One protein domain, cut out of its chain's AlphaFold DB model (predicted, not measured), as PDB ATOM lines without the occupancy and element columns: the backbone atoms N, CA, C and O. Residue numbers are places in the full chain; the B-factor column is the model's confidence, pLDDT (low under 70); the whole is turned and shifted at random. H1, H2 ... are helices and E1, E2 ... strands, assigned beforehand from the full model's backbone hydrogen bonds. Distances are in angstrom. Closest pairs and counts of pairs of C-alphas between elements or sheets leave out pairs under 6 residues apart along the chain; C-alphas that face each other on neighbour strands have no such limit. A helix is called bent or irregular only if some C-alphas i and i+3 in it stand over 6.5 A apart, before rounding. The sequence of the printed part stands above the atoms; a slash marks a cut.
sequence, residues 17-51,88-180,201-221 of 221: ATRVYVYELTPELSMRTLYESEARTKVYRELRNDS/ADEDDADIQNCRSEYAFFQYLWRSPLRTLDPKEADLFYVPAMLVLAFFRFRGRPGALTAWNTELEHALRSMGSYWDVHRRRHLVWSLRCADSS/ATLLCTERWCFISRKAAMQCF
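What this domain is: This is residues 17 to 51, 88 to 180 and 201 to 221 of the 221 residues of the protein "Hypothetical protein" of Chrysotila carterae (UniProt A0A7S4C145). A small, twisted sheet of four short strands has the long helix H3 packed along one face, while the helical hairpin of H4 and H5, with H1 and H2 on the other side of H4, is gathered beyond the ends of the strands. The last residues, 206 to 221, form a long tail with no named element. The printed part has 149 residues, with six named helices and four named strands in the order E1 H1 H2 H3 E2 H4 H5 H6 E3 E4; the sheet runs E1 E2 E3 E4, all parallel, and the class is mixed, helices and strands. The whole is compact, with a radius of gyration of the C-alphas of 16.2 A and spans of 43 by 42 by 32 A.

Where its parts are: The sheet holds E1, residues 20 to 22, E2, residues 123 to 125, E3, residues 169 to 173 and 12.2 A long, and E4, residues 202 to 205. E1 begins at C-alpha 20, (-141.545, 165.269, -37.506), and E4 ends at C-alpha 205, (-153.787, 158.188, -48.772). H3, residues 90 to 110, is 30.4 A long; H5, residues 141 to 157, is 24.4 A. H1 is residues 31 to 39, H2 42 to 51, H4 130 to 137 and H6 161 to 164.

How they stand to each other: Edge strand E1 pairs with E2, N 21 and O 123 being 2.9 A apart; E2 pairs with E3 through N 170 and O 124, 2.7 A; E3 pairs with edge strand E4 through N 204 and O 171, 2.8 A. H3 on one face makes two layers, a helix over a sheet, at a height over the sheet of 10.6 A; it runs along the strands, at 2 degrees to E3 on the local plane. H3 has a kink of 26 degrees near residue 97 and is only just irregular, C-alphas 91 and 94 being 6.8 A apart. With residues 94 to 98 alone it touches H4, closest C-alphas Cys 98 and Val 131, 5.9 A, at a steep tilt of 53 degrees, opposite ways. With residues 91 to 95 alone it touches H2, closest C-alphas Ser 51 and Asp 91, 5.2 A. H1 and H4 are near each other, with 9 pairs of C-alphas within 10 A. H4 and H5 form a helical hairpin, closest C-alphas Phe 137 and Leu 144, 5.4 A. H5 and H6 only just touch, only at the corner, with 3 pairs of C-alphas within 8 A. E2, H4 H5 H6 and E3 make a strand-helix-strand unit, two parallel neighbour strands with helices between them. Every O i to N i+4 pair is within hydrogen-bond range in H1, H2, H4 and H5, and 15 of 17 in H3; H6 is too short for one.

The domain as a whole: The C-alphas farthest apart, Ser 157 and Lys 215, are 45.6 A apart. Residues 52 to 87 and 181 to 200 are not printed, with gaps of 12.2 A and 20.1 A between the C-alphas across the cuts. The link H3 to E2 is long. Mean pLDDT of the printed part is 73.4; 51 residues are under 70, among them 37 to 51 and 206 to 221.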
ATOM      1  N   ALA A  17    -142.838 162.414 -27.203       87.56
ATOM      2  CA  ALA A  17    -143.667 162.929 -28.284       87.56
ATOM      3  C   ALA A  17    -142.957 162.734 -29.633       87.56
ATOM      4  O   ALA A  17    -141.805 163.145 -29.777       87.56
ATOM      5  N   THR A  18    -143.657 162.145 -30.605       92.69
ATOM      6  CA  THR A  18    -143.154 161.920 -31.967       92.69
ATOM      7  C   THR A  18    -142.709 163.232 -32.608       92.69
ATOM      8  O   THR A  18    -143.493 164.179 -32.697       92.69
ATOM      9  N   ARG A  19    -141.470 163.285 -33.097       95.50
ATOM     10  CA  ARG A  19    -140.914 164.434 -33.821       95.50
ATOM     11  C   ARG A  19    -141.029 164.233 -35.327       95.50
ATOM     12  O   ARG A  19    -140.742 163.155 -35.846       95.50
ATOM     13  N   VAL A  20    -141.404 165.286 -36.045       95.06
ATOM     14  CA  VAL A  20    -141.545 165.269 -37.506       95.06
ATOM     15  C   VAL A  20    -140.611 166.302 -38.122       95.06
ATOM     16  O   VAL A  20    -140.702 167.486 -37.807       95.06
ATOM     17  N   TYR A  21    -139.728 165.883 -39.021       95.31
ATOM     18  CA  TYR A  21    -138.976 166.807 -39.864       95.31
ATOM     19  C   TYR A  21    -139.763 167.088 -41.139       95.31
ATOM     20  O   TYR A  21    -140.252 166.163 -41.787       95.31
ATOM     21  N   VAL A  22    -139.900 168.360 -41.505       93.69
ATOM     22  CA  VAL A  22    -140.536 168.771 -42.761       93.69
ATOM     23  C   VAL A  22    -139.451 169.287 -43.689       93.69
ATOM     24  O   VAL A  22    -138.784 170.263 -43.351       93.69
ATOM     25  N   TYR A  23    -139.292 168.645 -44.844       90.31
ATOM     26  CA  TYR A  23    -138.282 169.032 -45.822       90.31
ATOM     27  C   TYR A  23    -138.496 170.455 -46.348       90.31
ATOM     28  O   TYR A  23    -139.613 170.845 -46.697       90.31
ATOM     29  N   GLU A  24    -137.409 171.215 -46.452       89.50
ATOM     30  CA  GLU A  24    -137.403 172.552 -47.047       89.50
ATOM     31  C   GLU A  24    -136.944 172.451 -48.502       89.50
ATOM     32  O   GLU A  24    -135.757 172.483 -48.815       89.50
ATOM     33  N   LEU A  25    -137.907 172.269 -49.405       85.12
ATOM     34  CA  LEU A  25    -137.633 172.182 -50.837       85.12
ATOM     35  C   LEU A  25    -137.351 173.572 -51.432       85.12
ATOM     36  O   LEU A  25    -137.868 174.583 -50.944       85.12
ATOM     37  N   THR A  26    -136.565 173.615 -52.513       82.62
ATOM     38  CA  THR A  26    -136.298 174.846 -53.281       82.62
ATOM     39  C   THR A  26    -137.602 175.487 -53.756       82.62
ATOM     40  O   THR A  26    -138.592 174.776 -53.905       82.62
ATOM     41  N   PRO A  27    -137.663 176.804 -54.022       77.12
ATOM     42  CA  PRO A  27    -138.890 177.457 -54.477       77.12
ATOM     43  C   PRO A  27    -139.572 176.761 -55.662       77.12
ATOM     44  O   PRO A  27    -140.794 176.696 -55.686       77.12
ATOM     45  N   GLU A  28    -138.813 176.205 -56.599       71.69
ATOM     46  CA  GLU A  28    -139.300 175.505 -57.793       71.69
ATOM     47  C   GLU A  28    -139.973 174.164 -57.459       71.69
ATOM     48  O   GLU A  28    -140.922 173.752 -58.129       71.69
ATOM     49  N   LEU A  29    -139.506 173.515 -56.392       74.00
ATOM     50  CA  LEU A  29    -140.030 172.258 -55.856       74.00
ATOM     51  C   LEU A  29    -140.979 172.480 -54.662       74.00
ATOM     52  O   LEU A  29    -141.632 171.551 -54.194       74.00
ATOM     53  N   SER A  30    -141.049 173.711 -54.154       71.25
ATOM     54  CA  SER A  30    -141.766 174.086 -52.943       71.25
ATOM     55  C   SER A  30    -143.257 174.207 -53.199       71.25
ATOM     56  O   SER A  30    -143.718 174.869 -54.135       71.25
ATOM     57  N   MET A  31    -144.028 173.662 -52.258       68.50
ATOM     58  CA  MET A  31    -145.486 173.754 -52.271       68.50
ATOM     59  C   MET A  31    -145.991 175.184 -52.295       68.50
ATOM     60  O   MET A  31    -147.041 175.435 -52.871       68.50
ATOM     61  N   ARG A  32    -145.282 176.123 -51.659       66.69
ATOM     62  CA  ARG A  32    -145.760 177.502 -51.566       66.69
ATOM     63  C   ARG A  32    -145.779 178.149 -52.942       66.69
ATOM     64  O   ARG A  32    -146.801 178.692 -53.334       66.69
ATOM     65  N   THR A  33    -144.694 178.023 -53.695       69.62
ATOM     66  CA  THR A  33    -144.590 178.600 -55.037       69.62
ATOM     67  C   THR A  33    -145.511 177.887 -56.016       69.62
ATOM     68  O   THR A  33    -146.197 178.549 -56.792       69.62
ATOM     69  N   LEU A  34    -145.576 176.550 -55.976       65.88
ATOM     70  CA  LEU A  34    -146.471 175.783 -56.845       65.88
ATOM     71  C   LEU A  34    -147.935 176.108 -56.545       65.88
ATOM     72  O   LEU A  34    -148.671 176.475 -57.452       65.88
ATOM     73  N   TYR A  35    -148.355 176.080 -55.281       67.31
ATOM     74  CA  TYR A  35    -149.722 176.426 -54.909       67.31
ATOM     75  C   TYR A  35    -150.038 177.899 -55.194       67.31
ATOM     76  O   TYR A  35    -151.080 178.183 -55.757       67.31
ATOM     77  N   GLU A  36    -149.167 178.857 -54.868       70.06
ATOM     78  CA  GLU A  36    -149.433 180.285 -55.111       70.06
ATOM     79  C   GLU A  36    -149.422 180.646 -56.608       70.06
ATOM     80  O   GLU A  36    -150.212 181.493 -57.036       70.06
ATOM     81  N   SER A  37    -148.573 180.001 -57.418       67.25
ATOM     82  CA  SER A  37    -148.553 180.196 -58.873       67.25
ATOM     83  C   SER A  37    -149.748 179.527 -59.555       67.25
ATOM     84  O   SER A  37    -150.398 180.161 -60.388       67.25
ATOM     85  N   GLU A  38    -150.105 178.302 -59.162       63.66
ATOM     86  CA  GLU A  38    -151.181 177.508 -59.772       63.66
ATOM     87  C   GLU A  38    -152.573 177.886 -59.235       63.66
ATOM     88  O   GLU A  38    -153.518 177.970 -60.016       63.66
ATOM     89  N   ALA A  39    -152.726 178.231 -57.948       56.75
ATOM     90  CA  ALA A  39    -153.970 178.790 -57.388       56.75
ATOM     91  C   ALA A  39    -154.352 180.126 -58.032       56.75
ATOM     92  O   ALA A  39    -155.529 180.489 -58.067       56.75
ATOM     93  N   ARG A  40    -153.366 180.850 -58.576       52.00
ATOM     94  CA  ARG A  40    -153.589 182.057 -59.378       52.00
ATOM     95  C   ARG A  40    -153.811 181.774 -60.863       52.00
ATOM     96  O   ARG A  40    -154.309 182.657 -61.559       52.00
ATOM     97  N   THR A  41    -153.468 180.591 -61.370       53.97
ATOM     98  CA  THR A  41    -153.464 180.313 -62.810       53.97
ATOM     99  C   THR A  41    -154.293 179.091 -63.214       53.97
ATOM    100  O   THR A  41    -155.126 178.548 -62.490       53.97
ATOM    101  N   LYS A  42    -154.178 178.796 -64.506       53.00
ATOM    102  CA  LYS A  42    -155.042 178.036 -65.396       53.00
ATOM    103  C   LYS A  42    -155.387 176.635 -64.895       53.00
ATOM    104  O   LYS A  42    -156.440 176.165 -65.288       53.00
ATOM    105  N   VAL A  43    -154.603 176.009 -64.014       54.47
ATOM    106  CA  VAL A  43    -154.809 174.619 -63.573       54.47
ATOM    107  C   VAL A  43    -156.082 174.430 -62.755       54.47
ATOM    108  O   VAL A  43    -156.845 173.530 -63.071       54.47
ATOM    109  N   TYR A  44    -156.426 175.309 -61.808       57.34
ATOM    110  CA  TYR A  44    -157.743 175.215 -61.148       57.34
ATOM    111  C   TYR A  44    -158.895 175.445 -62.126       57.34
ATOM    112  O   TYR A  44    -159.974 174.873 -61.981       57.34
ATOM    113  N   ARG A  45    -158.675 176.288 -63.139       60.00
ATOM    114  CA  ARG A  45    -159.657 176.559 -64.191       60.00
ATOM    115  C   ARG A  45    -159.761 175.389 -65.175       60.00
ATOM    116  O   ARG A  45    -160.861 175.103 -65.617       60.00
ATOM    117  N   GLU A  46    -158.661 174.718 -65.494       57.91
ATOM    118  CA  GLU A  46    -158.572 173.549 -66.369       57.91
ATOM    119  C   GLU A  46    -159.107 172.311 -65.671       57.91
ATOM    120  O   GLU A  46    -159.940 171.658 -66.270       57.91
ATOM    121  N   LEU A  47    -158.762 172.054 -64.406       54.72
ATOM    122  CA  LEU A  47    -159.411 171.033 -63.576       54.72
ATOM    123  C   LEU A  47    -160.924 171.256 -63.576       54.72
ATOM    124  O   LEU A  47    -161.679 170.392 -63.997       54.72
ATOM    125  N   ARG A  48    -161.375 172.477 -63.261       58.69
ATOM    126  CA  ARG A  48    -162.802 172.827 -63.278       58.69
ATOM    127  C   ARG A  48    -163.455 172.717 -64.664       58.69
ATOM    128  O   ARG A  48    -164.642 172.410 -64.753       58.69
ATOM    129  N   ASN A  49    -162.732 173.015 -65.743       56.34
ATOM    130  CA  ASN A  49    -163.255 172.969 -67.110       56.34
ATOM    131  C   ASN A  49    -163.252 171.550 -67.695       56.34
ATOM    132  O   ASN A  49    -164.180 171.222 -68.422       56.34
ATOM    133  N   ASP A  50    -162.258 170.725 -67.375       52.41
ATOM    134  CA  ASP A  50    -162.132 169.313 -67.761       52.41
ATOM    135  C   ASP A  50    -163.251 168.498 -67.098       52.41
ATOM    136  O   ASP A  50    -164.024 167.810 -67.764       52.41
ATOM    137  N   SER A  51    -163.465 168.740 -65.804       50.69
ATOM    138  CA  SER A  51    -164.642 168.315 -65.046       50.69
ATOM    139  C   SER A  51    -165.970 168.697 -65.724       50.69
ATOM    140  O   SER A  51    -166.824 167.858 -66.013       50.69
ATOM    141  N   ALA A  88    -168.230 167.731 -51.890       44.91
ATOM    142  CA  ALA A  88    -167.506 167.881 -53.144       44.91
ATOM    143  C   ALA A  88    -168.101 166.924 -54.186       44.91
ATOM    144  O   ALA A  88    -168.186 165.718 -53.948       44.91
ATOM    145  N   ASP A  89    -168.501 167.460 -55.341       49.69
ATOM    146  CA  ASP A  89    -168.732 166.655 -56.543       49.69
ATOM    147  C   ASP A  89    -167.441 165.858 -56.865       49.69
ATOM    148  O   ASP A  89    -166.343 166.315 -56.543       49.69
ATOM    149  N   GLU A  90    -167.518 164.683 -57.512       50.75
ATOM    150  CA  GLU A  90    -166.323 163.868 -57.865       50.75
ATOM    151  C   GLU A  90    -165.257 164.674 -58.635       50.75
ATOM    152  O   GLU A  90    -164.058 164.449 -58.510       50.75
ATOM    153  N   ASP A  91    -165.710 165.673 -59.382       51.59
ATOM    154  CA  ASP A  91    -164.910 166.623 -60.144       51.59
ATOM    155  C   ASP A  91    -164.158 167.668 -59.291       51.59
ATOM    156  O   ASP A  91    -163.216 168.300 -59.777       51.59
ATOM    157  N   ASP A  92    -164.563 167.853 -58.034       62.78
ATOM    158  CA  ASP A  92    -163.894 168.680 -57.029       62.78
ATOM    159  C   ASP A  92    -162.946 167.850 -56.144       62.78
ATOM    160  O   ASP A  92    -162.182 168.424 -55.364       62.78
ATOM    161  N   ALA A  93    -162.933 166.517 -56.281       63.09
ATOM    162  CA  ALA A  93    -162.082 165.630 -55.489       63.09
ATOM    163  C   ALA A  93    -160.587 165.935 -55.682       63.09
ATOM    164  O   ALA A  93    -159.833 165.993 -54.714       63.09
ATOM    165  N   ASP A  94    -160.150 166.228 -56.907       62.62
ATOM    166  CA  ASP A  94    -158.750 166.560 -57.211       62.62
ATOM    167  C   ASP A  94    -158.315 167.885 -56.572       62.62
ATOM    168  O   ASP A  94    -157.232 168.010 -55.987       62.62
ATOM    169  N   ILE A  95    -159.210 168.873 -56.624       67.69
ATOM    170  CA  ILE A  95    -159.053 170.170 -55.963       67.69
ATOM    171  C   ILE A  95    -159.009 169.980 -54.448       67.69
ATOM    172  O   ILE A  95    -158.195 170.609 -53.763       67.69
ATOM    173  N   GLN A  96    -159.859 169.103 -53.924       71.75
ATOM    174  CA  GLN A  96    -159.934 168.793 -52.509       71.75
ATOM    175  C   GLN A  96    -158.685 168.049 -52.027       71.75
ATOM    176  O   GLN A  96    -158.162 168.377 -50.962       71.75
ATOM    177  N   ASN A  97    -158.143 167.129 -52.823       72.31
ATOM    178  CA  ASN A  97    -156.892 166.429 -52.543       72.31
ATOM    179  C   ASN A  97    -155.718 167.415 -52.460       72.31
ATOM    180  O   ASN A  97    -155.000 167.419 -51.461       72.31
ATOM    181  N   CYS A  98    -155.595 168.334 -53.428       73.62
ATOM    182  CA  CYS A  98    -154.595 169.409 -53.380       73.62
ATOM    183  C   CYS A  98    -154.739 170.273 -52.115       73.62
ATOM    184  O   CYS A  98    -153.759 170.597 -51.447       73.62
ATOM    185  N   ARG A  99    -155.973 170.657 -51.764       77.56
ATOM    186  CA  ARG A  99    -156.241 171.456 -50.556       77.56
ATOM    187  C   ARG A  99    -155.895 170.703 -49.279       77.56
ATOM    188  O   ARG A  99    -155.392 171.318 -48.345       77.56
ATOM    189  N   SER A 100    -156.157 169.402 -49.245       80.62
ATOM    190  CA  SER A 100    -155.902 168.546 -48.086       80.62
ATOM    191  C   SER A 100    -154.403 168.375 -47.857       80.62
ATOM    192  O   SER A 100    -153.939 168.570 -46.736       80.62
ATOM    193  N   GLU A 101    -153.635 168.132 -48.922       81.88
ATOM    194  CA  GLU A 101    -152.170 168.072 -48.867       81.88
ATOM    195  C   GLU A 101    -151.574 169.396 -48.366       81.88
ATOM    196  O   GLU A 101    -150.752 169.419 -47.443       81.88
ATOM    197  N   TYR A 102    -152.051 170.522 -48.906       82.94
ATOM    198  CA  TYR A 102    -151.607 171.845 -48.475       82.94
ATOM    199  C   TYR A 102    -151.987 172.158 -47.020       82.94
ATOM    200  O   TYR A 102    -151.161 172.663 -46.257       82.94
ATOM    201  N   ALA A 103    -153.213 171.835 -46.602       83.56
ATOM    202  CA  ALA A 103    -153.671 172.040 -45.230       83.56
ATOM    203  C   ALA A 103    -152.867 171.197 -44.231       83.56
ATOM    204  O   ALA A 103    -152.456 171.703 -43.186       83.56
ATOM    205  N   PHE A 104    -152.583 169.938 -44.566       86.12
ATOM    206  CA  PHE A 104    -151.767 169.061 -43.733       86.12
ATOM    207  C   PHE A 104    -150.327 169.556 -43.611       86.12
ATOM    208  O   PHE A 104    -149.774 169.582 -42.512       86.12
ATOM    209  N   PHE A 105    -149.739 170.031 -44.710       87.56
ATOM    210  CA  PHE A 105    -148.454 170.716 -44.651       87.56
ATOM    211  C   PHE A 105    -148.498 171.923 -43.713       87.56
ATOM    212  O   PHE A 105    -147.639 172.032 -42.846       87.56
ATOM    213  N   GLN A 106    -149.489 172.813 -43.839       87.31
ATOM    214  CA  GLN A 106    -149.595 173.984 -42.963       87.31
ATOM    215  C   GLN A 106    -149.738 173.598 -41.489       87.31
ATOM    216  O   GLN A 106    -149.165 174.263 -40.622       87.31
ATOM    217  N   TYR A 107    -150.488 172.530 -41.213       89.12
ATOM    218  CA  TYR A 107    -150.617 171.963 -39.879       89.12
ATOM    219  C   TYR A 107    -149.260 171.485 -39.350       89.12
ATOM    220  O   TYR A 107    -148.821 171.964 -38.306       89.12
ATOM    221  N   LEU A 108    -148.555 170.619 -40.086       89.31
ATOM    222  CA  LEU A 108    -147.232 170.129 -39.684       89.31
ATOM    223  C   LEU A 108    -146.217 171.264 -39.544       89.31
ATOM    224  O   LEU A 108    -145.443 171.283 -38.594       89.31
ATOM    225  N   TRP A 109    -146.248 172.243 -40.445       90.44
ATOM    226  CA  TRP A 109    -145.320 173.370 -40.458       90.44
ATOM    227  C   TRP A 109    -145.387 174.215 -39.183       90.44
ATOM    228  O   TRP A 109    -144.366 174.759 -38.762       90.44
ATOM    229  N   ARG A 110    -146.582 174.323 -38.585       91.31
ATOM    230  CA  ARG A 110    -146.866 175.082 -37.354       91.31
ATOM    231  C   ARG A 110    -146.949 174.202 -36.104       91.31
ATOM    232  O   ARG A 110    -147.143 174.725 -35.011       91.31
ATOM    233  N   SER A 111    -146.865 172.884 -36.264       92.25
ATOM    234  CA  SER A 111    -147.055 171.933 -35.173       92.25
ATOM    235  C   SER A 111    -145.874 171.971 -34.198       92.25
ATOM    236  O   SER A 111    -144.727 172.014 -34.647       92.25
ATOM    237  N   PRO A 112    -146.107 171.861 -32.874       93.31
ATOM    238  CA  PRO A 112    -145.027 171.687 -31.899       93.31
ATOM    239  C   PRO A 112    -144.277 170.354 -32.069       93.31
ATOM    240  O   PRO A 112    -143.202 170.182 -31.506       93.31
ATOM    241  N   LEU A 113    -144.832 169.412 -32.843       93.19
ATOM    242  CA  LEU A 113    -144.168 168.156 -33.199       93.19
ATOM    243  C   LEU A 113    -143.064 168.361 -34.242       93.19
ATOM    244  O   LEU A 113    -142.228 167.476 -34.426       93.19
ATOM    245  N   ARG A 114    -143.047 169.502 -34.943       95.00
ATOM    246  CA  ARG A 114    -142.031 169.777 -35.951       95.00
ATOM    247  C   ARG A 114    -140.666 169.978 -35.295       95.00
ATOM    248  O   ARG A 114    -140.523 170.808 -34.401       95.00
ATOM    249  N   THR A 115    -139.657 169.266 -35.785       95.38
ATOM    250  CA  THR A 115    -138.249 169.553 -35.485       95.38
ATOM    251  C   THR A 115    -137.568 170.233 -36.673       95.38
ATOM    252  O   THR A 115    -137.962 170.043 -37.827       95.38
ATOM    253  N   LEU A 116    -136.565 171.059 -36.374       94.19
ATOM    254  CA  LEU A 116    -135.666 171.658 -37.364       94.19
ATOM    255  C   LEU A 116    -134.394 170.822 -37.559       94.19
ATOM    256  O   LEU A 116    -133.690 171.027 -38.544       94.19
ATOM    257  N   ASP A 117    -134.109 169.879 -36.653       93.88
ATOM    258  CA  ASP A 117    -132.984 168.954 -36.781       93.88
ATOM    259  C   ASP A 117    -133.481 167.595 -37.308       93.88
ATOM    260  O   ASP A 117    -134.209 166.891 -36.601       93.88
ATOM    261  N   PRO A 118    -133.089 167.175 -38.527       92.50
ATOM    262  CA  PRO A 118    -133.481 165.875 -39.066       92.50
ATOM    263  C   PRO A 118    -132.973 164.685 -38.232       92.50
ATOM    264  O   PRO A 118    -133.532 163.597 -38.344       92.50
ATOM    265  N   LYS A 119    -131.955 164.858 -37.375       92.12
ATOM    266  CA  LYS A 119    -131.451 163.792 -36.485       92.12
ATOM    267  C   LYS A 119    -132.412 163.445 -35.357       92.12
ATOM    268  O   LYS A 119    -132.386 162.321 -34.865       92.12
ATOM    269  N   GLU A 120    -133.231 164.404 -34.939       93.94
ATOM    270  CA  GLU A 120    -134.219 164.219 -33.874       93.94
ATOM    271  C   GLU A 120    -135.545 163.662 -34.398       93.94
ATOM    272  O   GLU A 120    -136.464 163.426 -33.618       93.94
ATOM    273  N   ALA A 121    -135.682 163.505 -35.715       94.75
ATOM    274  CA  ALA A 121    -136.946 163.182 -36.349       94.75
ATOM    275  C   ALA A 121    -137.271 161.686 -36.280       94.75
ATOM    276  O   ALA A 121    -136.491 160.825 -36.694       94.75
ATOM    277  N   ASP A 122    -138.487 161.377 -35.839       94.12
ATOM    278  CA  ASP A 122    -139.059 160.036 -35.941       94.12
ATOM    279  C   ASP A 122    -139.677 159.800 -37.323       94.12
ATOM    280  O   ASP A 122    -139.672 158.675 -37.824       94.12
ATOM    281  N   LEU A 123    -140.205 160.864 -37.935       94.31
ATOM    282  CA  LEU A 123    -140.871 160.859 -39.236       94.31
ATOM    283  C   LEU A 123    -140.386 162.019 -40.108       94.31
ATOM    284  O   LEU A 123    -140.049 163.093 -39.610       94.31
ATOM    285  N   PHE A 124    -140.418 161.814 -41.422       93.12
ATOM    286  CA  PHE A 124    -139.967 162.786 -42.415       93.12
ATOM    287  C   PHE A 124    -141.105 163.101 -43.380       93.12
ATOM    288  O   PHE A 124    -141.537 162.236 -44.128       93.12
ATOM    289  N   TYR A 125    -141.614 164.325 -43.388       91.88
ATOM    290  CA  TYR A 125    -142.676 164.734 -44.301       91.88
ATOM    291  C   TYR A 125    -142.101 165.400 -45.549       91.88
ATOM    292  O   TYR A 125    -141.353 166.374 -45.434       91.88
ATOM    293  N   VAL A 126    -142.474 164.894 -46.729       88.81
ATOM    294  CA  VAL A 126    -142.074 165.434 -48.038       88.81
ATOM    295  C   VAL A 126    -143.200 166.319 -48.589       88.81
ATOM    296  O   VAL A 126    -144.205 165.792 -49.070       88.81
ATOM    297  N   PRO A 127    -143.069 167.657 -48.549       83.25
ATOM    298  CA  PRO A 127    -144.115 168.559 -48.997       83.25
ATOM    299  C   PRO A 127    -143.929 168.850 -50.492       83.25
ATOM    300  O   PRO A 127    -143.417 169.902 -50.859       83.25
ATOM    301  N   ALA A 128    -144.301 167.911 -51.362       78.31
ATOM    302  CA  ALA A 128    -144.045 168.018 -52.803       78.31
ATOM    303  C   ALA A 128    -145.292 168.316 -53.664       78.31
ATOM    304  O   ALA A 128    -145.175 168.377 -54.885       78.31
ATOM    305  N   MET A 129    -146.472 168.529 -53.061       78.56
ATOM    306  CA  MET A 129    -147.753 168.719 -53.769       78.56
ATOM    307  C   MET A 129    -147.958 167.678 -54.869       78.56
ATOM    308  O   MET A 129    -148.179 168.016 -56.034       78.56
ATOM    309  N   LEU A 130    -147.826 166.406 -54.518       76.56
ATOM    310  CA  LEU A 130    -147.717 165.327 -55.496       76.56
ATOM    311  C   LEU A 130    -148.934 165.251 -56.414       76.56
ATOM    312  O   LEU A 130    -148.805 165.006 -57.614       76.56
ATOM    313  N   VAL A 131    -150.106 165.558 -55.862       73.75
ATOM    314  CA  VAL A 131    -151.354 165.662 -56.617       73.75
ATOM    315  C   VAL A 131    -151.254 166.746 -57.689       73.75
ATOM    316  O   VAL A 131    -151.553 166.514 -58.859       73.75
ATOM    317  N   LEU A 132    -150.782 167.933 -57.309       76.00
ATOM    318  CA  LEU A 132    -150.644 169.067 -58.216       76.00
ATOM    319  C   LEU A 132    -149.575 168.805 -59.282       76.00
ATOM    320  O   LEU A 132    -149.797 169.107 -60.455       76.00
ATOM    321  N   ALA A 133    -148.441 168.217 -58.894       77.88
ATOM    322  CA  ALA A 133    -147.373 167.836 -59.812       77.88
ATOM    323  C   ALA A 133    -147.882 166.842 -60.866       77.88
ATOM    324  O   ALA A 133    -147.666 167.049 -62.062       77.88
ATOM    325  N   PHE A 134    -148.643 165.823 -60.453       75.25
ATOM    326  CA  PHE A 134    -149.283 164.888 -61.376       75.25
ATOM    327  C   PHE A 134    -150.178 165.615 -62.389       75.25
ATOM    328  O   PHE A 134    -149.994 165.457 -63.595       75.25
ATOM    329  N   PHE A 135    -151.102 166.468 -61.932       74.12
ATOM    330  CA  PHE A 135    -151.993 167.193 -62.845       74.12
ATOM    331  C   PHE A 135    -151.254 168.160 -63.764       74.12
ATOM    332  O   PHE A 135    -151.627 168.303 -64.928       74.12
ATOM    333  N   ARG A 136    -150.184 168.784 -63.272       76.69
ATOM    334  CA  ARG A 136    -149.322 169.642 -64.076       76.69
ATOM    335  C   ARG A 136    -148.637 168.844 -65.178       76.69
ATOM    336  O   ARG A 136    -148.607 169.302 -66.316       76.69
ATOM    337  N   PHE A 137    -148.080 167.673 -64.884       76.19
ATOM    338  CA  PHE A 137    -147.275 166.906 -65.842       76.19
ATOM    339  C   PHE A 137    -148.032 165.787 -66.573       76.19
ATOM    340  O   PHE A 137    -147.437 165.117 -67.416       76.19
ATOM    341  N   ARG A 138    -149.337 165.603 -66.328       72.00
ATOM    342  CA  ARG A 138    -150.152 164.593 -67.026       72.00
ATOM    343  C   ARG A 138    -150.043 164.739 -68.547       72.00
ATOM    344  O   ARG A 138    -150.059 165.846 -69.084       72.00
ATOM    345  N   GLY A 139    -149.882 163.613 -69.242       73.69
ATOM    346  CA  GLY A 139    -149.625 163.579 -70.690       73.69
ATOM    347  C   GLY A 139    -148.200 163.979 -71.106       73.69
ATOM    348  O   GLY A 139    -147.912 164.029 -72.299       73.69
ATOM    349  N   ARG A 140    -147.296 164.256 -70.152       80.06
ATOM    350  CA  ARG A 140    -145.887 164.619 -70.384       80.06
ATOM    351  C   ARG A 140    -144.953 163.759 -69.513       80.06
ATOM    352  O   ARG A 140    -144.300 164.296 -68.616       80.06
ATOM    353  N   PRO A 141    -144.855 162.439 -69.764       77.06
ATOM    354  CA  PRO A 141    -144.140 161.505 -68.887       77.06
ATOM    355  C   PRO A 141    -142.676 161.901 -68.645       77.06
ATOM    356  O   PRO A 141    -142.232 161.916 -67.503       77.06
ATOM    357  N   GLY A 142    -141.952 162.351 -69.679       80.31
ATOM    358  CA  GLY A 142    -140.563 162.804 -69.521       80.31
ATOM    359  C   GLY A 142    -140.397 164.021 -68.599       80.31
ATOM    360  O   GLY A 142    -139.415 164.103 -67.866       80.31
ATOM    361  N   ALA A 143    -141.369 164.944 -68.579       83.00
ATOM    362  CA  ALA A 143    -141.336 166.101 -67.682       83.00
ATOM    363  C   ALA A 143    -141.581 165.691 -66.224       83.00
ATOM    364  O   ALA A 143    -140.931 166.212 -65.322       83.00
ATOM    365  N   LEU A 144    -142.475 164.724 -66.007       77.88
ATOM    366  CA  LEU A 144    -142.722 164.155 -64.687       77.88
ATOM    367  C   LEU A 144    -141.482 163.419 -64.166       77.88
ATOM    368  O   LEU A 144    -141.055 163.664 -63.043       77.88
ATOM    369  N   THR A 145    -140.847 162.580 -64.990       78.94
ATOM    370  CA  THR A 145    -139.590 161.900 -64.636       78.94
ATOM    371  C   THR A 145    -138.477 162.886 -64.282       78.94
ATOM    372  O   THR A 145    -137.787 162.688 -63.282       78.94
ATOM    373  N   ALA A 146    -138.311 163.957 -65.065       83.69
ATOM    374  CA  ALA A 146    -137.313 164.988 -64.788       83.69
ATOM    375  C   ALA A 146    -137.574 165.681 -63.441       83.69
ATOM    376  O   ALA A 146    -136.675 165.744 -62.607       83.69
ATOM    377  N   TRP A 147    -138.817 166.106 -63.196       85.06
ATOM    378  CA  TRP A 147    -139.215 166.734 -61.935       85.06
ATOM    379  C   TRP A 147    -138.995 165.811 -60.725       85.06
ATOM    380  O   TRP A 147    -138.478 166.239 -59.698       85.06
ATOM    381  N   ASN A 148    -139.297 164.518 -60.860       81.44
ATOM    382  CA  ASN A 148    -139.047 163.533 -59.803       81.44
ATOM    383  C   ASN A 148    -137.565 163.336 -59.506       81.44
ATOM    384  O   ASN A 148    -137.171 163.239 -58.348       81.44
ATOM    385  N   THR A 149    -136.745 163.283 -60.555       83.75
ATOM    386  CA  THR A 149    -135.290 163.159 -60.413       83.75
ATOM    387  C   THR A 149    -134.727 164.367 -59.667       83.75
ATOM    388  O   THR A 149    -133.890 164.218 -58.779       83.75
ATOM    389  N   GLU A 150    -135.227 165.560 -59.988       86.94
ATOM    390  CA  GLU A 150    -134.864 166.802 -59.310       86.94
ATOM    391  C   GLU A 150    -135.300 166.796 -57.836       86.94
ATOM    392  O   GLU A 150    -134.501 167.129 -56.958       86.94
ATOM    393  N   LEU A 151    -136.523 166.336 -57.547       86.00
ATOM    394  CA  LEU A 151    -137.029 166.188 -56.183       86.00
ATOM    395  C   LEU A 151    -136.177 165.215 -55.358       86.00
ATOM    396  O   LEU A 151    -135.767 165.557 -54.252       86.00
ATOM    397  N   GLU A 152    -135.858 164.027 -55.880       84.75
ATOM    398  CA  GLU A 152    -134.976 163.083 -55.182       84.75
ATOM    399  C   GLU A 152    -133.589 163.668 -54.931       84.75
ATOM    400  O   GLU A 152    -133.025 163.490 -53.852       84.75
ATOM    401  N   HIS A 153    -133.027 164.360 -55.923       87.19
ATOM    402  CA  HIS A 153    -131.731 165.004 -55.778       87.19
ATOM    403  C   HIS A 153    -131.762 166.069 -54.671       87.19
ATOM    404  O   HIS A 153    -130.859 166.109 -53.836       87.19
ATOM    405  N   ALA A 154    -132.822 166.882 -54.607       87.94
ATOM    406  CA  ALA A 154    -133.024 167.846 -53.530       87.94
ATOM    407  C   ALA A 154    -133.181 167.162 -52.159       87.94
ATOM    408  O   ALA A 154    -132.594 167.602 -51.176       87.94
ATOM    409  N   LEU A 155    -133.916 166.050 -52.077       87.75
ATOM    410  CA  LEU A 155    -134.075 165.296 -50.829       87.75
ATOM    411  C   LEU A 155    -132.748 164.705 -50.333       87.75
ATOM    412  O   LEU A 155    -132.444 164.788 -49.142       87.75
ATOM    413  N   ARG A 156    -131.931 164.161 -51.244       88.44
ATOM    414  CA  ARG A 156    -130.597 163.623 -50.933       88.44
ATOM    415  C   ARG A 156    -129.578 164.709 -50.584       88.44
ATOM    416  O   ARG A 156    -128.665 164.446 -49.804       88.44
ATOM    417  N   SER A 157    -129.714 165.927 -51.115       88.94
ATOM    418  CA  SER A 157    -128.789 167.026 -50.800       88.94
ATOM    419  C   SER A 157    -128.924 167.530 -49.358       88.94
ATOM    420  O   SER A 157    -127.961 168.055 -48.801       88.94
ATOM    421  N   MET A 158    -130.071 167.293 -48.712       84.00
ATOM    422  CA  MET A 158    -130.292 167.568 -47.284       84.00
ATOM    423  C   MET A 158    -129.682 166.501 -46.354       84.00
ATOM    424  O   MET A 158    -129.742 166.628 -45.130       84.00
ATOM    425  N   GLY A 159    -129.066 165.458 -46.920       87.94
ATOM    426  CA  GLY A 159    -128.319 164.425 -46.206       87.94
ATOM    427  C   GLY A 159    -128.782 163.006 -46.535       87.94
ATOM    428  O   GLY A 159    -129.692 162.776 -47.327       87.94
ATOM    429  N   SER A 160    -128.175 162.021 -45.869       89.69
ATOM    430  CA  SER A 160    -128.474 160.596 -46.082       89.69
ATOM    431  C   SER A 160    -129.835 160.147 -45.536       89.69
ATOM    432  O   SER A 160    -130.225 158.997 -45.746       89.69
ATOM    433  N   TYR A 161    -130.573 161.025 -44.848       89.44
ATOM    434  CA  TYR A 161    -131.839 160.692 -44.191       89.44
ATOM    435  C   TYR A 161    -132.879 160.138 -45.161       89.44
ATOM    436  O   TYR A 161    -133.569 159.185 -44.805       89.44
ATOM    437  N   TRP A 162    -132.937 160.678 -46.385       85.94
ATOM    438  CA  TRP A 162    -133.848 160.198 -47.425       85.94
ATOM    439  C   TRP A 162    -133.683 158.692 -47.656       85.94
ATOM    440  O   TRP A 162    -134.640 157.926 -47.564       85.94
ATOM    441  N   ASP A 163    -132.447 158.247 -47.885       86.25
ATOM    442  CA  ASP A 163    -132.154 156.854 -48.207       86.25
ATOM    443  C   ASP A 163    -132.177 155.942 -46.968       86.25
ATOM    444  O   ASP A 163    -132.685 154.823 -47.039       86.25
ATOM    445  N   VAL A 164    -131.689 156.416 -45.816       89.38
ATOM    446  CA  VAL A 164    -131.612 155.618 -44.576       89.38
ATOM    447  C   VAL A 164    -132.985 155.424 -43.931       89.38
ATOM    448  O   VAL A 164    -133.283 154.356 -43.392       89.38
ATOM    449  N   HIS A 165    -133.845 156.439 -43.987       89.00
ATOM    450  CA  HIS A 165    -135.133 156.442 -43.301       89.00
ATOM    451  C   HIS A 165    -136.318 156.299 -44.249       89.00
ATOM    452  O   HIS A 165    -137.418 156.682 -43.862       89.00
ATOM    453  N   ARG A 166    -136.158 155.722 -45.453       83.44
ATOM    454  CA  ARG A 166    -137.246 155.582 -46.452       83.44
ATOM    455  C   ARG A 166    -138.589 155.175 -45.838       83.44
ATOM    456  O   ARG A 166    -139.577 155.853 -46.066       83.44
ATOM    457  N   ARG A 167    -138.603 154.192 -44.928       85.31
ATOM    458  CA  ARG A 167    -139.821 153.712 -44.234       85.31
ATOM    459  C   ARG A 167    -140.537 154.696 -43.316       85.31
ATOM    460  O   ARG A 167    -141.700 154.493 -42.992       85.31
ATOM    461  N   ARG A 168    -139.852 155.753 -42.902       89.31
ATOM    462  CA  ARG A 168    -140.358 156.804 -42.013       89.31
ATOM    463  C   ARG A 168    -140.769 158.063 -42.776       89.31
ATOM    464  O   ARG A 168    -141.153 159.052 -42.153       89.31
ATOM    465  N   HIS A 169    -140.677 158.041 -44.104       88.38
ATOM    466  CA  HIS A 169    -141.131 159.146 -44.929       88.38
ATOM    467  C   HIS A 169    -142.644 159.106 -45.074       88.38
ATOM    468  O   HIS A 169    -143.205 158.073 -45.422       88.38
ATOM    469  N   LEU A 170    -143.284 160.237 -44.816       87.56
ATOM    470  CA  LEU A 170    -144.694 160.484 -45.041       87.56
ATOM    471  C   LEU A 170    -144.845 161.186 -46.387       87.56
ATOM    472  O   LEU A 170    -144.328 162.292 -46.581       87.56
ATOM    473  N   VAL A 171    -145.552 160.537 -47.304       82.38
ATOM    474  CA  VAL A 171    -145.699 160.995 -48.686       82.38
ATOM    475  C   VAL A 171    -147.169 160.941 -49.077       82.38
ATOM    476  O   VAL A 171    -147.815 159.917 -48.877       82.38
ATOM    477  N   TRP A 172    -147.719 162.030 -49.618       79.50
ATOM    478  CA  TRP A 172    -149.113 162.045 -50.068       79.50
ATOM    479  C   TRP A 172    -149.328 161.107 -51.249       79.50
ATOM    480  O   TRP A 172    -148.547 161.080 -52.196       79.50
ATOM    481  N   SER A 173    -150.409 160.341 -51.187       74.88
ATOM    482  CA  SER A 173    -150.847 159.454 -52.253       74.88
ATOM    483  C   SER A 173    -152.318 159.701 -52.539       74.88
ATOM    484  O   SER A 173    -153.139 159.822 -51.628       74.88
ATOM    485  N   LEU A 174    -152.670 159.711 -53.821       65.19
ATOM    486  CA  LEU A 174    -154.068 159.760 -54.238       65.19
ATOM    487  C   LEU A 174    -154.808 158.453 -53.939       65.19
ATOM    488  O   LEU A 174    -156.035 158.459 -53.881       65.19
ATOM    489  N   ARG A 175    -154.084 157.339 -53.749       61.69
ATOM    490  CA  ARG A 175    -154.669 156.006 -53.554       61.69
ATOM    491  C   ARG A 175    -154.133 155.260 -52.346       61.69
ATOM    492  O   ARG A 175    -152.993 155.455 -51.921       61.69
ATOM    493  N   CYS A 176    -154.988 154.404 -51.798       65.31
ATOM    494  CA  CYS A 176    -154.691 153.573 -50.640       65.31
ATOM    495  C   CYS A 176    -154.133 152.229 -51.120       65.31
ATOM    496  O   CYS A 176    -154.630 151.679 -52.097       65.31
ATOM    497  N   ALA A 177    -153.144 151.672 -50.414       57.31
ATOM    498  CA  ALA A 177    -152.493 150.410 -50.796       57.31
ATOM    499  C   ALA A 177    -153.450 149.195 -50.855       57.31
ATOM    500  O   ALA A 177    -153.158 148.218 -51.539       57.31
ATOM    501  N   ASP A 178    -154.611 149.278 -50.195       55.94
ATOM    502  CA  ASP A 178    -155.515 148.142 -49.969       55.94
ATOM    503  C   ASP A 178    -156.766 148.140 -50.873       55.94
ATOM    504  O   ASP A 178    -157.665 147.313 -50.686       55.94
ATOM    505  N   SER A 179    -156.896 149.068 -51.834       52.09
ATOM    506  CA  SER A 179    -158.073 149.098 -52.710       52.09
ATOM    507  C   SER A 179    -157.945 148.047 -53.822       52.09
ATOM    508  O   SER A 179    -157.350 148.266 -54.871       52.09
ATOM    509  N   SER A 180    -158.564 146.883 -53.606       48.72
ATOM    510  CA  SER A 180    -158.706 145.740 -54.530       48.72
ATOM    511  C   SER A 180    -159.434 146.039 -55.857       48.72
ATOM    512  O   SER A 180    -159.950 145.137 -56.518       48.72
ATOM    513  N   ALA A 201    -141.689 154.062 -48.486       80.31
ATOM    514  CA  ALA A 201    -142.294 155.184 -47.762       80.31
ATOM    515  C   ALA A 201    -143.710 154.872 -47.241       80.31
ATOM    516  O   ALA A 201    -144.424 154.031 -47.784       80.31
ATOM    517  N   THR A 202    -144.125 155.578 -46.187       83.06
ATOM    518  CA  THR A 202    -145.495 155.538 -45.665       83.06
ATOM    519  C   THR A 202    -146.377 156.485 -46.475       83.06
ATOM    520  O   THR A 202    -146.174 157.702 -46.490       83.06
ATOM    521  N   LEU A 203    -147.379 155.917 -47.142       80.06
ATOM    522  CA  LEU A 203    -148.302 156.663 -47.990       80.06
ATOM    523  C   LEU A 203    -149.447 157.261 -47.161       80.06
ATOM    524  O   LEU A 203    -150.202 156.544 -46.504       80.06
ATOM    525  N   LEU A 204    -149.608 158.580 -47.234       79.25
ATOM    526  CA  LEU A 204    -150.764 159.310 -46.726       79.25
ATOM    527  C   LEU A 204    -151.839 159.330 -47.815       79.25
ATOM    528  O   LEU A 204    -151.822 160.175 -48.708       79.25
ATOM    529  N   CYS A 205    -152.737 158.350 -47.773       73.38
ATOM    530  CA  CYS A 205    -153.787 158.188 -48.772       73.38
ATOM    531  C   CYS A 205    -154.970 159.148 -48.564       73.38
ATOM    532  O   CYS A 205    -155.504 159.259 -47.456       73.38
ATOM    533  N   THR A 206    -155.462 159.734 -49.659       66.69
ATOM    534  CA  THR A 206    -156.642 160.618 -49.667       66.69
ATOM    535  C   THR A 206    -157.904 160.014 -50.273       66.69
ATOM    536  O   THR A 206    -158.973 160.608 -50.149       66.69
ATOM    537  N   GLU A 207    -157.819 158.827 -50.880       58.12
ATOM    538  CA  GLU A 207    -158.918 158.162 -51.604       58.12
ATOM    539  C   GLU A 207    -160.206 158.046 -50.768       58.12
ATOM    540  O   GLU A 207    -161.312 158.103 -51.298       58.12
ATOM    541  N   ARG A 208    -160.082 157.960 -49.436       49.38
ATOM    542  CA  ARG A 208    -161.226 157.929 -48.506       49.38
ATOM    543  C   ARG A 208    -161.641 159.286 -47.941       49.38
ATOM    544  O   ARG A 208    -162.747 159.396 -47.425       49.38
ATOM    545  N   TRP A 209    -160.811 160.318 -48.061       45.81
ATOM    546  CA  TRP A 209    -161.122 161.668 -47.579       45.81
ATOM    547  C   TRP A 209    -162.107 162.396 -48.501       45.81
ATOM    548  O   TRP A 209    -162.835 163.269 -48.041       45.81
ATOM    549  N   CYS A 210    -162.197 161.981 -49.768       38.03
ATOM    550  CA  CYS A 210    -163.202 162.480 -50.710       38.03
ATOM    551  C   CYS A 210    -164.582 161.808 -50.565       38.03
ATOM    552  O   CYS A 210    -165.556 162.313 -51.109       38.03
ATOM    553  N   PHE A 211    -164.700 160.701 -49.817       34.03
ATOM    554  CA  PHE A 211    -165.930 159.894 -49.732       34.03
ATOM    555  C   PHE A 211    -166.516 159.754 -48.325       34.03
ATOM    556  O   PHE A 211    -167.404 158.922 -48.108       34.03
ATOM    557  N   ILE A 212    -166.106 160.584 -47.362       36.66
ATOM    558  CA  ILE A 212    -166.854 160.687 -46.103       36.66
ATOM    559  C   ILE A 212    -168.128 161.498 -46.368       36.66
ATOM    560  O   ILE A 212    -168.301 162.623 -45.910       36.66
ATOM    561  N   SER A 213    -169.071 160.894 -47.098       37.25
ATOM    562  CA  SER A 213    -170.474 161.244 -46.919       37.25
ATOM    563  C   SER A 213    -170.804 161.011 -45.442       37.25
ATOM    564  O   SER A 213    -170.335 160.037 -44.840       37.25
ATOM    565  N   ARG A 214    -171.602 161.909 -44.853       38.00
ATOM    566  CA  ARG A 214    -171.907 162.011 -43.409       38.00
ATOM    567  C   ARG A 214    -172.220 160.691 -42.672       38.00
ATOM    568  O   ARG A 214    -172.169 160.669 -41.450       38.00
ATOM    569  N   LYS A 215    -172.531 159.589 -43.366       33.12
ATOM    570  CA  LYS A 215    -172.795 158.270 -42.765       33.12
ATOM    571  C   LYS A 215    -171.552 157.504 -42.291       33.12
ATOM    572  O   LYS A 215    -171.685 156.711 -41.367       33.12
ATOM    573  N   ALA A 216    -170.373 157.709 -42.881       33.53
ATOM    574  CA  ALA A 216    -169.186 156.903 -42.551       33.53
ATOM    575  C   ALA A 216    -168.389 157.424 -41.336       33.53
ATOM    576  O   ALA A 216    -167.619 156.677 -40.736       33.53
ATOM    577  N   ALA A 217    -168.616 158.675 -40.918       31.89
ATOM    578  CA  ALA A 217    -167.931 159.279 -39.772       31.89
ATOM    579  C   ALA A 217    -168.294 158.637 -38.413       31.89
ATOM    580  O   ALA A 217    -167.585 158.852 -37.439       31.89
ATOM    581  N   MET A 218    -169.351 157.813 -38.346       29.02
ATOM    582  CA  MET A 218    -169.728 157.067 -37.135       29.02
ATOM    583  C   MET A 218    -168.979 155.737 -36.944       29.02
ATOM    584  O   MET A 218    -169.213 155.073 -35.943       29.02
ATOM    585  N   GLN A 219    -168.126 155.308 -37.883       27.56
ATOM    586  CA  GLN A 219    -167.478 153.984 -37.815       27.56
ATOM    587  C   GLN A 219    -165.944 154.017 -37.781       27.56
ATOM    588  O   GLN A 219    -165.321 152.962 -37.786       27.56
ATOM    589  N   CYS A 220    -165.321 155.200 -37.746       26.77
ATOM    590  CA  CYS A 220    -163.859 155.333 -37.660       26.77
ATOM    591  C   CYS A 220    -163.343 155.803 -36.286       26.77
ATOM    592  O   CYS A 220    -162.170 156.155 -36.190       26.77
ATOM    593  N   PHE A 221    -164.176 155.768 -35.240       29.45
ATOM    594  CA  PHE A 221    -163.770 155.931 -33.839       29.45
ATOM    595  C   PHE A 221    -164.567 154.998 -32.932       29.45
ATOM    596  O   PHE A 221    -165.796 154.901 -33.147       29.45
TER     597      PHE A 221